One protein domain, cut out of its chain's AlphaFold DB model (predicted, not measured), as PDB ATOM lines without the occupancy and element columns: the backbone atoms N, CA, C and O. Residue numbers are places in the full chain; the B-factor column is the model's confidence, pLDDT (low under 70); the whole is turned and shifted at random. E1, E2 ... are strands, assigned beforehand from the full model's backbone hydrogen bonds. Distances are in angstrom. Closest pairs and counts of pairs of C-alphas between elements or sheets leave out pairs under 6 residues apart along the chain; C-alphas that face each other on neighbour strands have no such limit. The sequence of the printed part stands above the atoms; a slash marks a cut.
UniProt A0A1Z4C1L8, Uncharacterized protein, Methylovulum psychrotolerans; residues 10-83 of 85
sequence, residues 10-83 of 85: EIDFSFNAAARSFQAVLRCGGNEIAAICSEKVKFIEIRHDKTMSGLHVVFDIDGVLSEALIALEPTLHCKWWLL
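AT A GLANCE: This is residues 10 to 83 of the 85 residues of an uncharacterized protein of Methylovulum psychrotolerans (UniProt A0A1Z4C1L8). Two twisted antiparallel sheets lie face to face as a small sandwich, the strands E4 to E7 in one and E1 to E3 in the other, crossed at 45 degrees. The sheets come nearest beside the E3 to E4 link and spread apart toward the E2 to E3 and E4 to E5 turns. The printed part has 74 residues with seven named strands, E1 to E7 in chain order, and no named helix: all strand. Each sheet is a meander, each strand the antiparallel neighbour of the one before, in the orders E4 - E5 - E6 - E7 and E1 - E2 - E3. The whole is compact, with a radius of gyration of the C-alphas of 12.2 A and spans of 33 by 31 by 22 A.

IN THESE COORDINATES: Find C-alpha 64 at (-45.831, -42.985, -8.804); from there E6 runs 28.9 A to residue 73. Beside it are E5, residues 53 to 61, 25.1 A, and E7, residues 77 to 82, ending at (-41.718, -43.164, -14.378). E4 is residues 43 to 48. In the other sheet, E1, residues 10 to 16, begins at (-27.727, -23.990, -20.166). E2 is residues 21 to 28, 23.7 A, and E3, residues 31 to 38, bends by 52 degrees at residue 34.

HOW THE PARTS SIT: In the larger sheet, look for N 57 and O 68 of hairpin E5 and E6, 2.9 A, N 69 and O 79 of E6 and E7, 2.8 A, and N 45 and O 56 of E4 and E5, 2.8 A. In the other, N 12 and O 25 of hairpin E1 and E2 are within hydrogen-bond range at 3.0 A, and so are N 24 and O 36 of hairpin E2 and E3 at 2.9 A. Between sheets, the closest C-alphas of E3 and E5 are those of Ser 38 and Phe 59, 6.6 A; E1 and E6 are apart.

THE WHOLE: The C-alphas farthest apart are those of Gly 29 and Gly 63, 35.6 A. The printed part has no cut, its six links are tight, and no printed residue is under pLDDT 70.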
ATOM      1  N   GLU A  10     -27.907 -24.214 -21.599       88.31
ATOM      2  CA  GLU A  10     -27.727 -23.990 -20.166       88.31
ATOM      3  C   GLU A  10     -28.780 -24.761 -19.372       88.31
ATOM      4  O   GLU A  10     -29.874 -25.035 -19.869       88.31
ATOM      5  N   ILE A  11     -28.460 -25.093 -18.124       88.81
ATOM      6  CA  ILE A  11     -29.427 -25.666 -17.195       88.81
ATOM      7  C   ILE A  11     -29.304 -25.007 -15.827       88.81
ATOM      8  O   ILE A  11     -28.201 -24.873 -15.297       88.81
ATOM      9  N   ASP A  12     -30.445 -24.643 -15.255       91.00
ATOM     10  CA  ASP A  12     -30.535 -24.148 -13.886       91.00
ATOM     11  C   ASP A  12     -31.234 -25.169 -13.004       91.00
ATOM     12  O   ASP A  12     -32.291 -25.690 -13.362       91.00
ATOM     13  N   PHE A  13     -30.669 -25.406 -11.821       90.56
ATOM     14  CA  PHE A  13     -31.262 -26.264 -10.802       90.56
ATOM     15  C   PHE A  13     -31.669 -25.445  -9.592       90.56
ATOM     16  O   PHE A  13     -30.910 -24.608  -9.106       90.56
ATOM     17  N   SER A  14     -32.851 -25.722  -9.067       93.19
ATOM     18  CA  SER A  14     -33.350 -25.140  -7.828       93.19
ATOM     19  C   SER A  14     -33.999 -26.224  -6.988       93.19
ATOM     20  O   SER A  14     -34.645 -27.129  -7.509       93.19
ATOM     21  N   PHE A  15     -33.829 -26.151  -5.673       93.94
ATOM     22  CA  PHE A  15     -34.475 -27.076  -4.753       93.94
ATOM     23  C   PHE A  15     -34.883 -26.363  -3.473       93.94
ATOM     24  O   PHE A  15     -34.273 -25.377  -3.060       93.94
ATOM     25  N   ASN A  16     -35.910 -26.894  -2.823       94.62
ATOM     26  CA  ASN A  16     -36.352 -26.433  -1.521       94.62
ATOM     27  C   ASN A  16     -36.524 -27.638  -0.597       94.62
ATOM     28  O   ASN A  16     -37.411 -28.463  -0.796       94.62
ATOM     29  N   ALA A  17     -35.678 -27.727   0.430       90.06
ATOM     30  CA  ALA A  17     -35.712 -28.837   1.377       90.06
ATOM     31  C   ALA A  17     -36.976 -28.834   2.256       90.06
ATOM     32  O   ALA A  17     -37.523 -29.897   2.535       90.06
ATOM     33  N   ALA A  18     -37.468 -27.655   2.655       93.62
ATOM     34  CA  ALA A  18     -38.667 -27.532   3.485       93.62
ATOM     35  C   ALA A  18     -39.938 -27.907   2.707       93.62
ATOM     36  O   ALA A  18     -40.786 -28.629   3.222       93.62
ATOM     37  N   ALA A  19     -40.038 -27.466   1.451       93.75
ATOM     38  CA  ALA A  19     -41.142 -27.808   0.551       93.75
ATOM     39  C   ALA A  19     -40.962 -29.174  -0.137       93.75
ATOM     40  O   ALA A  19     -41.887 -29.673  -0.772       93.75
ATOM     41  N   ARG A  20     -39.776 -29.785  -0.013       94.81
ATOM     42  CA  ARG A  20     -39.377 -31.012  -0.716       94.81
ATOM     43  C   ARG A  20     -39.641 -30.930  -2.221       94.81
ATOM     44  O   ARG A  20     -40.237 -31.839  -2.795       94.81
ATOM     45  N   SER A  21     -39.201 -29.843  -2.845       94.25
ATOM     46  CA  SER A  21     -39.381 -29.598  -4.277       94.25
ATOM     47  C   SER A  21     -38.051 -29.451  -5.009       94.25
ATOM     48  O   SER A  21     -37.031 -29.083  -4.416       94.25
ATOM     49  N   PHE A  22     -38.072 -29.762  -6.302       93.50
ATOM     50  CA  PHE A  22     -36.943 -29.644  -7.215       93.50
ATOM     51  C   PHE A  22     -37.416 -29.088  -8.557       93.50
ATOM     52  O   PHE A  22     -38.505 -29.405  -9.035       93.50
ATOM     53  N   GLN A  23     -36.575 -28.265  -9.168       93.69
ATOM     54  CA  GLN A  23     -36.776 -27.743 -10.503       93.69
ATOM     55  C   GLN A  23     -35.467 -27.803 -11.287       93.69
ATOM     56  O   GLN A  23     -34.413 -27.428 -10.772       93.69
ATOM     57  N   ALA A  24     -35.553 -28.233 -12.542       91.12
ATOM     58  CA  ALA A  24     -34.486 -28.119 -13.525       91.12
ATOM     59  C   ALA A  24     -35.024 -27.417 -14.773       91.12
ATOM     60  O   ALA A  24     -36.000 -27.891 -15.349       91.12
ATOM     61  N   VAL A  25     -34.402 -26.317 -15.196       92.31
ATOM     62  CA  VAL A  25     -34.827 -25.531 -16.366       92.31
ATOM     63  C   VAL A  25     -33.743 -25.564 -17.430       92.31
ATOM     64  O   VAL A  25     -32.650 -25.055 -17.209       92.31
ATOM     65  N   LEU A  26     -34.058 -26.149 -18.585       89.75
ATOM     66  CA  LEU A  26     -33.196 -26.200 -19.760       89.75
ATOM     67  C   LEU A  26     -33.437 -24.969 -20.635       89.75
ATOM     68  O   LEU A  26     -34.564 -24.726 -21.079       89.75
ATOM     69  N   ARG A  27     -32.367 -24.236 -20.946       90.62
ATOM     70  CA  ARG A  27     -32.399 -23.093 -21.860       90.62
ATOM     71  C   ARG A  27     -31.499 -23.301 -23.065       90.62
ATOM     72  O   ARG A  27     -30.434 -23.899 -22.944       90.62
ATOM     73  N   CYS A  28     -31.912 -22.767 -24.209       88.31
ATOM     74  CA  CYS A  28     -31.074 -22.643 -25.396       88.31
ATOM     75  C   CYS A  28     -31.134 -21.214 -25.948       88.31
ATOM     76  O   CYS A  28     -32.222 -20.687 -26.201       88.31
ATOM     77  N   GLY A  29     -29.985 -20.556 -26.099       87.44
ATOM     78  CA  GLY A  29     -29.898 -19.151 -26.501       87.44
ATOM     79  C   GLY A  29     -30.658 -18.216 -25.560       87.44
ATOM     80  O   GLY A  29     -31.303 -17.281 -26.021       87.44
ATOM     81  N   GLY A  30     -30.664 -18.527 -24.259       86.75
ATOM     82  CA  GLY A  30     -31.420 -17.801 -23.232       86.75
ATOM     83  C   GLY A  30     -32.923 -18.102 -23.181       86.75
ATOM     84  O   GLY A  30     -33.593 -17.656 -22.253       86.75
ATOM     85  N   ASN A  31     -33.467 -18.881 -24.121       88.38
ATOM     86  CA  ASN A  31     -34.887 -19.239 -24.143       88.38
ATOM     87  C   ASN A  31     -35.124 -20.558 -23.416       88.38
ATOM     88  O   ASN A  31     -34.416 -21.531 -23.663       88.38
ATOM     89  N   GLU A  32     -36.142 -20.611 -22.561       91.69
ATOM     90  CA  GLU A  32     -36.583 -21.855 -21.931       91.69
ATOM     91  C   GLU A  32     -37.156 -22.821 -22.973       91.69
ATOM     92  O   GLU A  32     -38.061 -22.471 -23.728       91.69
ATOM     93  N   ILE A  33     -36.609 -24.037 -23.014       90.44
ATOM     94  CA  ILE A  33     -37.072 -25.115 -23.899       90.44
ATOM     95  C   ILE A  33     -37.861 -26.159 -23.114       90.44
ATOM     96  O   ILE A  33     -38.829 -26.717 -23.628       90.44
ATOM     97  N   ALA A  34     -37.436 -26.453 -21.887       88.06
ATOM     98  CA  ALA A  34     -38.082 -27.444 -21.043       88.06
ATOM     99  C   ALA A  34     -37.822 -27.157 -19.567       88.06
ATOM    100  O   ALA A  34     -36.749 -26.679 -19.198       88.06
ATOM    101  N   ALA A  35     -38.774 -27.546 -18.725       88.88
ATOM    102  CA  ALA A  35     -38.608 -27.561 -17.285       88.88
ATOM    103  C   ALA A  35     -39.098 -28.892 -16.713       88.88
ATOM    104  O   ALA A  35     -40.159 -29.393 -17.086       88.88
ATOM    105  N   ILE A  36     -38.336 -29.448 -15.777       86.81
ATOM    106  CA  ILE A  36     -38.794 -30.509 -14.883       86.81
ATOM    107  C   ILE A  36     -39.110 -29.842 -13.561       86.81
ATOM    108  O   ILE A  36     -38.231 -29.229 -12.962       86.81
ATOM    109  N   CYS A  37     -40.353 -29.967 -13.114       89.06
ATOM    110  CA  CYS A  37     -40.789 -29.514 -11.803       89.06
ATOM    111  C   CYS A  37     -41.290 -30.729 -11.034       89.06
ATOM    112  O   CYS A  37     -42.087 -31.505 -11.560       89.06
ATOM    113  N   SER A  38     -40.826 -30.896  -9.802       87.31
ATOM    114  CA  SER A  38     -41.289 -31.973  -8.944       87.31
ATOM    115  C   SER A  38     -41.508 -31.527  -7.512       87.31
ATOM    116  O   SER A  38     -40.811 -30.667  -6.967       87.31
ATOM    117  N   GLU A  39     -42.495 -32.164  -6.900       88.25
ATOM    118  CA  GLU A  39     -42.793 -32.081  -5.479       88.25
ATOM    119  C   GLU A  39     -42.529 -33.445  -4.829       88.25
ATOM    120  O   GLU A  39     -42.231 -34.434  -5.503       88.25
ATOM    121  N   LYS A  40     -42.600 -33.508  -3.495       93.81
ATOM    122  CA  LYS A  40     -42.381 -34.741  -2.715       93.81
ATOM    123  C   LYS A  40     -41.047 -35.439  -3.028       93.81
ATOM    124  O   LYS A  40     -40.945 -36.667  -2.932       93.81
ATOM    125  N   VAL A  41     -40.008 -34.660  -3.332       94.94
ATOM    126  CA  VAL A  41     -38.653 -35.150  -3.612       94.94
ATOM    127  C   VAL A  41     -38.194 -36.066  -2.476       94.94
ATOM    128  O   VAL A  41     -38.344 -35.753  -1.285       94.94
ATOM    129  N   LYS A  42     -37.701 -37.250  -2.844       94.50
ATOM    130  CA  LYS A  42     -37.169 -38.252  -1.914       94.50
ATOM    131  C   LYS A  42     -35.699 -37.974  -1.645       94.50
ATOM    132  O   LYS A  42     -35.309 -37.917  -0.484       94.50
ATOM    133  N   PHE A  43     -34.922 -37.749  -2.701       94.19
ATOM    134  CA  PHE A  43     -33.536 -37.313  -2.598       94.19
ATOM    135  C   PHE A  43     -33.058 -36.631  -3.885       94.19
ATOM    136  O   PHE A  43     -33.627 -36.815  -4.963       94.19
ATOM    137  N   ILE A  44     -31.981 -35.863  -3.732       94.06
ATOM    138  CA  ILE A  44     -31.168 -35.293  -4.804       94.06
ATOM    139  C   ILE A  44     -29.739 -35.740  -4.511       94.06
ATOM    140  O   ILE A  44     -29.230 -35.496  -3.418       94.06
ATOM    141  N   GLU A  45     -29.105 -36.402  -5.466       94.06
ATOM    142  CA  GLU A  45     -27.746 -36.919  -5.341       94.06
ATOM    143  C   GLU A  45     -26.876 -36.359  -6.467       94.06
ATOM    144  O   GLU A  45     -27.269 -36.384  -7.635       94.06
ATOM    145  N   ILE A  46     -25.683 -35.870  -6.123       90.81
ATOM    146  CA  ILE A  46     -24.646 -35.558  -7.110       90.81
ATOM    147  C   ILE A  46     -23.853 -36.840  -7.346       90.81
ATOM    148  O   ILE A  46     -23.218 -37.354  -6.425       90.81
ATOM    149  N   ARG A  47     -23.883 -37.353  -8.577       89.75
ATOM    150  CA  ARG A  47     -23.133 -38.541  -8.989       89.75
ATOM    151  C   ARG A  47     -21.952 -38.157  -9.858       89.75
ATOM    152  O   ARG A  47     -22.044 -37.276 -10.709       89.75
ATOM    153  N   HIS A  48     -20.848 -38.857  -9.640       86.75
ATOM    154  CA  HIS A  48     -19.664 -38.770 -10.474       86.75
ATOM    155  C   HIS A  48     -19.065 -40.170 -10.619       86.75
ATOM    156  O   HIS A  48     -18.318 -40.639  -9.757       86.75
ATOM    157  N   ASP A  49     -19.432 -40.855 -11.697       81.19
ATOM    158  CA  ASP A  49     -18.942 -42.187 -12.036       81.19
ATOM    159  C   ASP A  49     -18.519 -42.277 -13.514       81.19
ATOM    160  O   ASP A  49     -18.460 -41.284 -14.236       81.19
ATOM    161  N   LYS A  50     -18.161 -43.483 -13.971       77.56
ATOM    162  CA  LYS A  50     -17.698 -43.709 -15.352       77.56
ATOM    163  C   LYS A  50     -18.786 -43.491 -16.411       77.56
ATOM    164  O   LYS A  50     -18.461 -43.415 -17.591       77.56
ATOM    165  N   THR A  51     -20.051 -43.468 -16.006       72.38
ATOM    166  CA  THR A  51     -21.229 -43.388 -16.874       72.38
ATOM    167  C   THR A  51     -21.875 -42.008 -16.854       72.38
ATOM    168  O   THR A  51     -22.422 -41.595 -17.876       72.38
ATOM    169  N   MET A  52     -21.797 -41.281 -15.733       78.44
ATOM    170  CA  MET A  52     -22.415 -39.966 -15.585       78.44
ATOM    171  C   MET A  52     -21.711 -39.085 -14.539       78.44
ATOM    172  O   MET A  52     -21.352 -39.530 -13.449       78.44
ATOM    173  N   SER A  53     -21.568 -37.804 -14.885       88.81
ATOM    174  CA  SER A  53     -21.217 -36.707 -13.978       88.81
ATOM    175  C   SER A  53     -22.378 -35.711 -13.963       88.81
ATOM    176  O   SER A  53     -22.670 -35.095 -14.994       88.81
ATOM    177  N   GLY A  54     -23.084 -35.585 -12.838       91.69
ATOM    178  CA  GLY A  54     -24.304 -34.781 -12.765       91.69
ATOM    179  C   GLY A  54     -25.233 -35.110 -11.595       91.69
ATOM    180  O   GLY A  54     -24.783 -35.460 -10.507       91.69
ATOM    181  N   LEU A  55     -26.538 -34.942 -11.807       92.12
ATOM    182  CA  LEU A  55     -27.580 -35.091 -10.795       92.12
ATOM    183  C   LEU A  55     -28.449 -36.319 -11.047       92.12
ATOM    184  O   LEU A  55     -28.839 -36.614 -12.176       92.12
ATOM    185  N   HIS A  56     -28.815 -36.974  -9.955       93.12
ATOM    186  CA  HIS A  56     -29.856 -37.980  -9.895       93.12
ATOM    187  C   HIS A  56     -30.917 -37.537  -8.888       93.12
ATOM    188  O   HIS A  56     -30.611 -37.258  -7.726       93.12
ATOM    189  N   VAL A  57     -32.162 -37.445  -9.344       94.12
ATOM    190  CA  VAL A  57     -33.284 -36.967  -8.540       94.12
ATOM    191  C   VAL A  57     -34.397 -37.994  -8.578       94.12
ATOM    192  O   VAL A  57     -34.854 -38.374  -9.654       94.12
ATOM    193  N   VAL A  58     -34.870 -38.387  -7.397       94.69
ATOM    194  CA  VAL A  58     -36.032 -39.264  -7.253       94.69
ATOM    195  C   VAL A  58     -37.138 -38.524  -6.528       94.69
ATOM    196  O   VAL A  58     -36.934 -37.926  -5.467       94.69
ATOM    197  N   PHE A  59     -38.327 -38.572  -7.105       93.94
ATOM    198  CA  PHE A  59     -39.499 -37.842  -6.642       93.94
ATOM    199  C   PHE A  59     -40.773 -38.638  -6.903       93.94
ATOM    200  O   PHE A  59     -40.745 -39.688  -7.534       93.94
ATOM    201  N   ASP A  60     -41.882 -38.166  -6.348       91.62
ATOM    202  CA  ASP A  60     -43.190 -38.807  -6.454       91.62
ATOM    203  C   ASP A  60     -44.117 -37.899  -7.259       91.62
ATOM    204  O   ASP A  60     -44.246 -36.716  -6.942       91.62
ATOM    205  N   ILE A  61     -44.748 -38.457  -8.289       86.25
ATOM    206  CA  ILE A  61     -45.807 -37.805  -9.058       86.25
ATOM    207  C   ILE A  61     -47.069 -38.627  -8.844       86.25
ATOM    208  O   ILE A  61     -47.148 -39.766  -9.291       86.25
ATOM    209  N   ASP A  62     -48.038 -38.063  -8.126       86.38
ATOM    210  CA  ASP A  62     -49.331 -38.702  -7.856       86.38
ATOM    211  C   ASP A  62     -49.238 -40.145  -7.320       86.38
ATOM    212  O   ASP A  62     -50.055 -41.003  -7.644       86.38
ATOM    213  N   GLY A  63     -48.249 -40.418  -6.460       87.25
ATOM    214  CA  GLY A  63     -48.022 -41.742  -5.875       87.25
ATOM    215  C   GLY A  63     -47.168 -42.681  -6.730       87.25
ATOM    216  O   GLY A  63     -46.887 -43.796  -6.295       87.25
ATOM    217  N   VAL A  64     -46.738 -42.246  -7.918       89.25
ATOM    218  CA  VAL A  64     -45.831 -42.985  -8.804       89.25
ATOM    219  C   VAL A  64     -44.418 -42.435  -8.655       89.25
ATOM    220  O   VAL A  64     -44.177 -41.230  -8.777       89.25
ATOM    221  N   LEU A  65     -43.459 -43.322  -8.397       93.06
ATOM    222  CA  LEU A  65     -42.062 -42.933  -8.271       93.06
ATOM    223  C   LEU A  65     -41.511 -42.536  -9.648       93.06
ATOM    224  O   LEU A  65     -41.776 -43.174 -10.661       93.06
ATOM    225  N   SER A  66     -40.749 -41.455  -9.690       92.69
ATOM    226  CA  SER A  66     -40.137 -40.906 -10.894       92.69
ATOM    227  C   SER A  66     -38.653 -40.692 -10.670       92.69
ATOM    228  O   SER A  66     -38.235 -40.287  -9.583       92.69
ATOM    229  N   GLU A  67     -37.874 -40.921 -11.718       93.81
ATOM    230  CA  GLU A  67     -36.427 -40.750 -11.709       93.81
ATOM    231  C   GLU A  67     -36.012 -39.788 -12.818       93.81
ATOM    232  O   GLU A  67     -36.390 -39.958 -13.978       93.81
ATOM    233  N   ALA A  68     -35.232 -38.770 -12.458       92.25
ATOM    234  CA  ALA A  68     -34.576 -37.882 -13.404       92.25
ATOM    235  C   ALA A  68     -33.053 -37.985 -13.266       92.25
ATOM    236  O   ALA A  68     -32.499 -37.813 -12.177       92.25
ATOM    237  N   LEU A  69     -32.378 -38.213 -14.394       91.69
ATOM    238  CA  LEU A  69     -30.926 -38.124 -14.527       91.69
ATOM    239  C   LEU A  69     -30.559 -36.920 -15.381       91.69
ATOM    240  O   LEU A  69     -31.059 -36.748 -16.495       91.69
ATOM    241  N   ILE A  70     -29.650 -36.107 -14.862       90.12
ATOM    242  CA  ILE A  70     -29.201 -34.883 -15.508       90.12
ATOM    243  C   ILE A  70     -27.683 -34.898 -15.534       90.12
ATOM    244  O   ILE A  70     -27.045 -34.610 -14.526       90.12
ATOM    245  N   ALA A  71     -27.091 -35.232 -16.674       89.75
ATOM    246  CA  ALA A  71     -25.645 -35.162 -16.809       89.75
ATOM    247  C   ALA A  71     -25.213 -33.771 -17.259       89.75
ATOM    248  O   ALA A  71     -25.846 -33.163 -18.125       89.75
ATOM    249  N   LEU A  72     -24.108 -33.305 -16.689       86.06
ATOM    250  CA  LEU A  72     -23.515 -31.997 -16.954       86.06
ATOM    251  C   LEU A  72     -22.323 -32.096 -17.907       86.06
ATOM    252  O   LEU A  72     -22.081 -31.183 -18.691       86.06
ATOM    253  N   GLU A  73     -21.599 -33.213 -17.869       82.00
ATOM    254  CA  GLU A  73     -20.415 -33.457 -18.690       82.00
ATOM    255  C   GLU A  73     -20.452 -34.866 -19.307       82.00
ATOM    256  O   GLU A  73     -21.007 -35.789 -18.704       82.00
ATOM    257  N   PRO A  74     -19.858 -35.065 -20.503       74.62
ATOM    258  CA  PRO A  74     -19.265 -34.051 -21.389       74.62
ATOM    259  C   PRO A  74     -20.312 -33.263 -22.198       74.62
ATOM    260  O   PRO A  74     -19.992 -32.261 -22.833       74.62
ATOM    261  N   THR A  75     -21.564 -33.718 -22.188       81.62
ATOM    262  CA  THR A  75     -22.678 -33.097 -22.901       81.62
ATOM    263  C   THR A  75     -23.880 -33.055 -21.982       81.62
ATOM    264  O   THR A  75     -24.242 -34.076 -21.389       81.62
ATOM    265  N   LEU A  76     -24.504 -31.881 -21.907       84.56
ATOM    266  CA  LEU A  76     -25.715 -31.685 -21.136       84.56
ATOM    267  C   LEU A  76     -26.830 -32.579 -21.685       84.56
ATOM    268  O   LEU A  76     -27.232 -32.438 -22.840       84.56
ATOM    269  N   HIS A  77     -27.340 -33.483 -20.858       84.50
ATOM    270  CA  HIS A  77     -28.512 -34.274 -21.203       84.50
ATOM    271  C   HIS A  77     -29.394 -34.503 -19.988       84.50
ATOM    272  O   HIS A  77     -28.914 -34.720 -18.878       84.50
ATOM    273  N   CYS A  78     -30.698 -34.489 -20.230       87.25
ATOM    274  CA  CYS A  78     -31.703 -34.758 -19.224       87.25
ATOM    275  C   CYS A  78     -32.563 -35.934 -19.680       87.25
ATOM    276  O   CYS A  78     -33.029 -35.974 -20.818       87.25
ATOM    277  N   LYS A  79     -32.736 -36.910 -18.794       89.12
ATOM    278  CA  LYS A  79     -33.620 -38.054 -18.981       89.12
ATOM    279  C   LYS A  79     -34.540 -38.135 -17.779       89.12
ATOM    280  O   LYS A  79     -34.084 -37.976 -16.652       89.12
ATOM    281  N   TRP A  80     -35.810 -38.404 -18.029       90.81
ATOM    282  CA  TRP A  80     -36.808 -38.600 -16.991       90.81
ATOM    283  C   TRP A  80     -37.735 -39.738 -17.397       90.81
ATOM    284  O   TRP A  80     -38.087 -39.868 -18.571       90.81
ATOM    285  N   TRP A  81     -38.088 -40.577 -16.432       92.94
ATOM    286  CA  TRP A  81     -39.043 -41.658 -16.609       92.94
ATOM    287  C   TRP A  81     -39.812 -41.931 -15.316       92.94
ATOM    288  O   TRP A  81     -39.378 -41.588 -14.212       92.94
ATOM    289  N   LEU A  82     -40.969 -42.570 -15.478       92.69
ATOM    290  CA  LEU A  82     -41.718 -43.164 -14.378       92.69
ATOM    291  C   LEU A  82     -41.095 -44.522 -14.050       92.69
ATOM    292  O   LEU A  82     -40.826 -45.319 -14.951       92.69
ATOM    293  N   LEU A  83     -40.881 -44.796 -12.770       89.56
ATOM    294  CA  LEU A  83     -40.536 -46.127 -12.294       89.56
ATOM    295  C   LEU A  83     -41.840 -46.919 -12.209       89.56
ATOM    296  O   LEU A  83     -42.718 -46.616 -11.405       89.56
TER     297      LEU A  83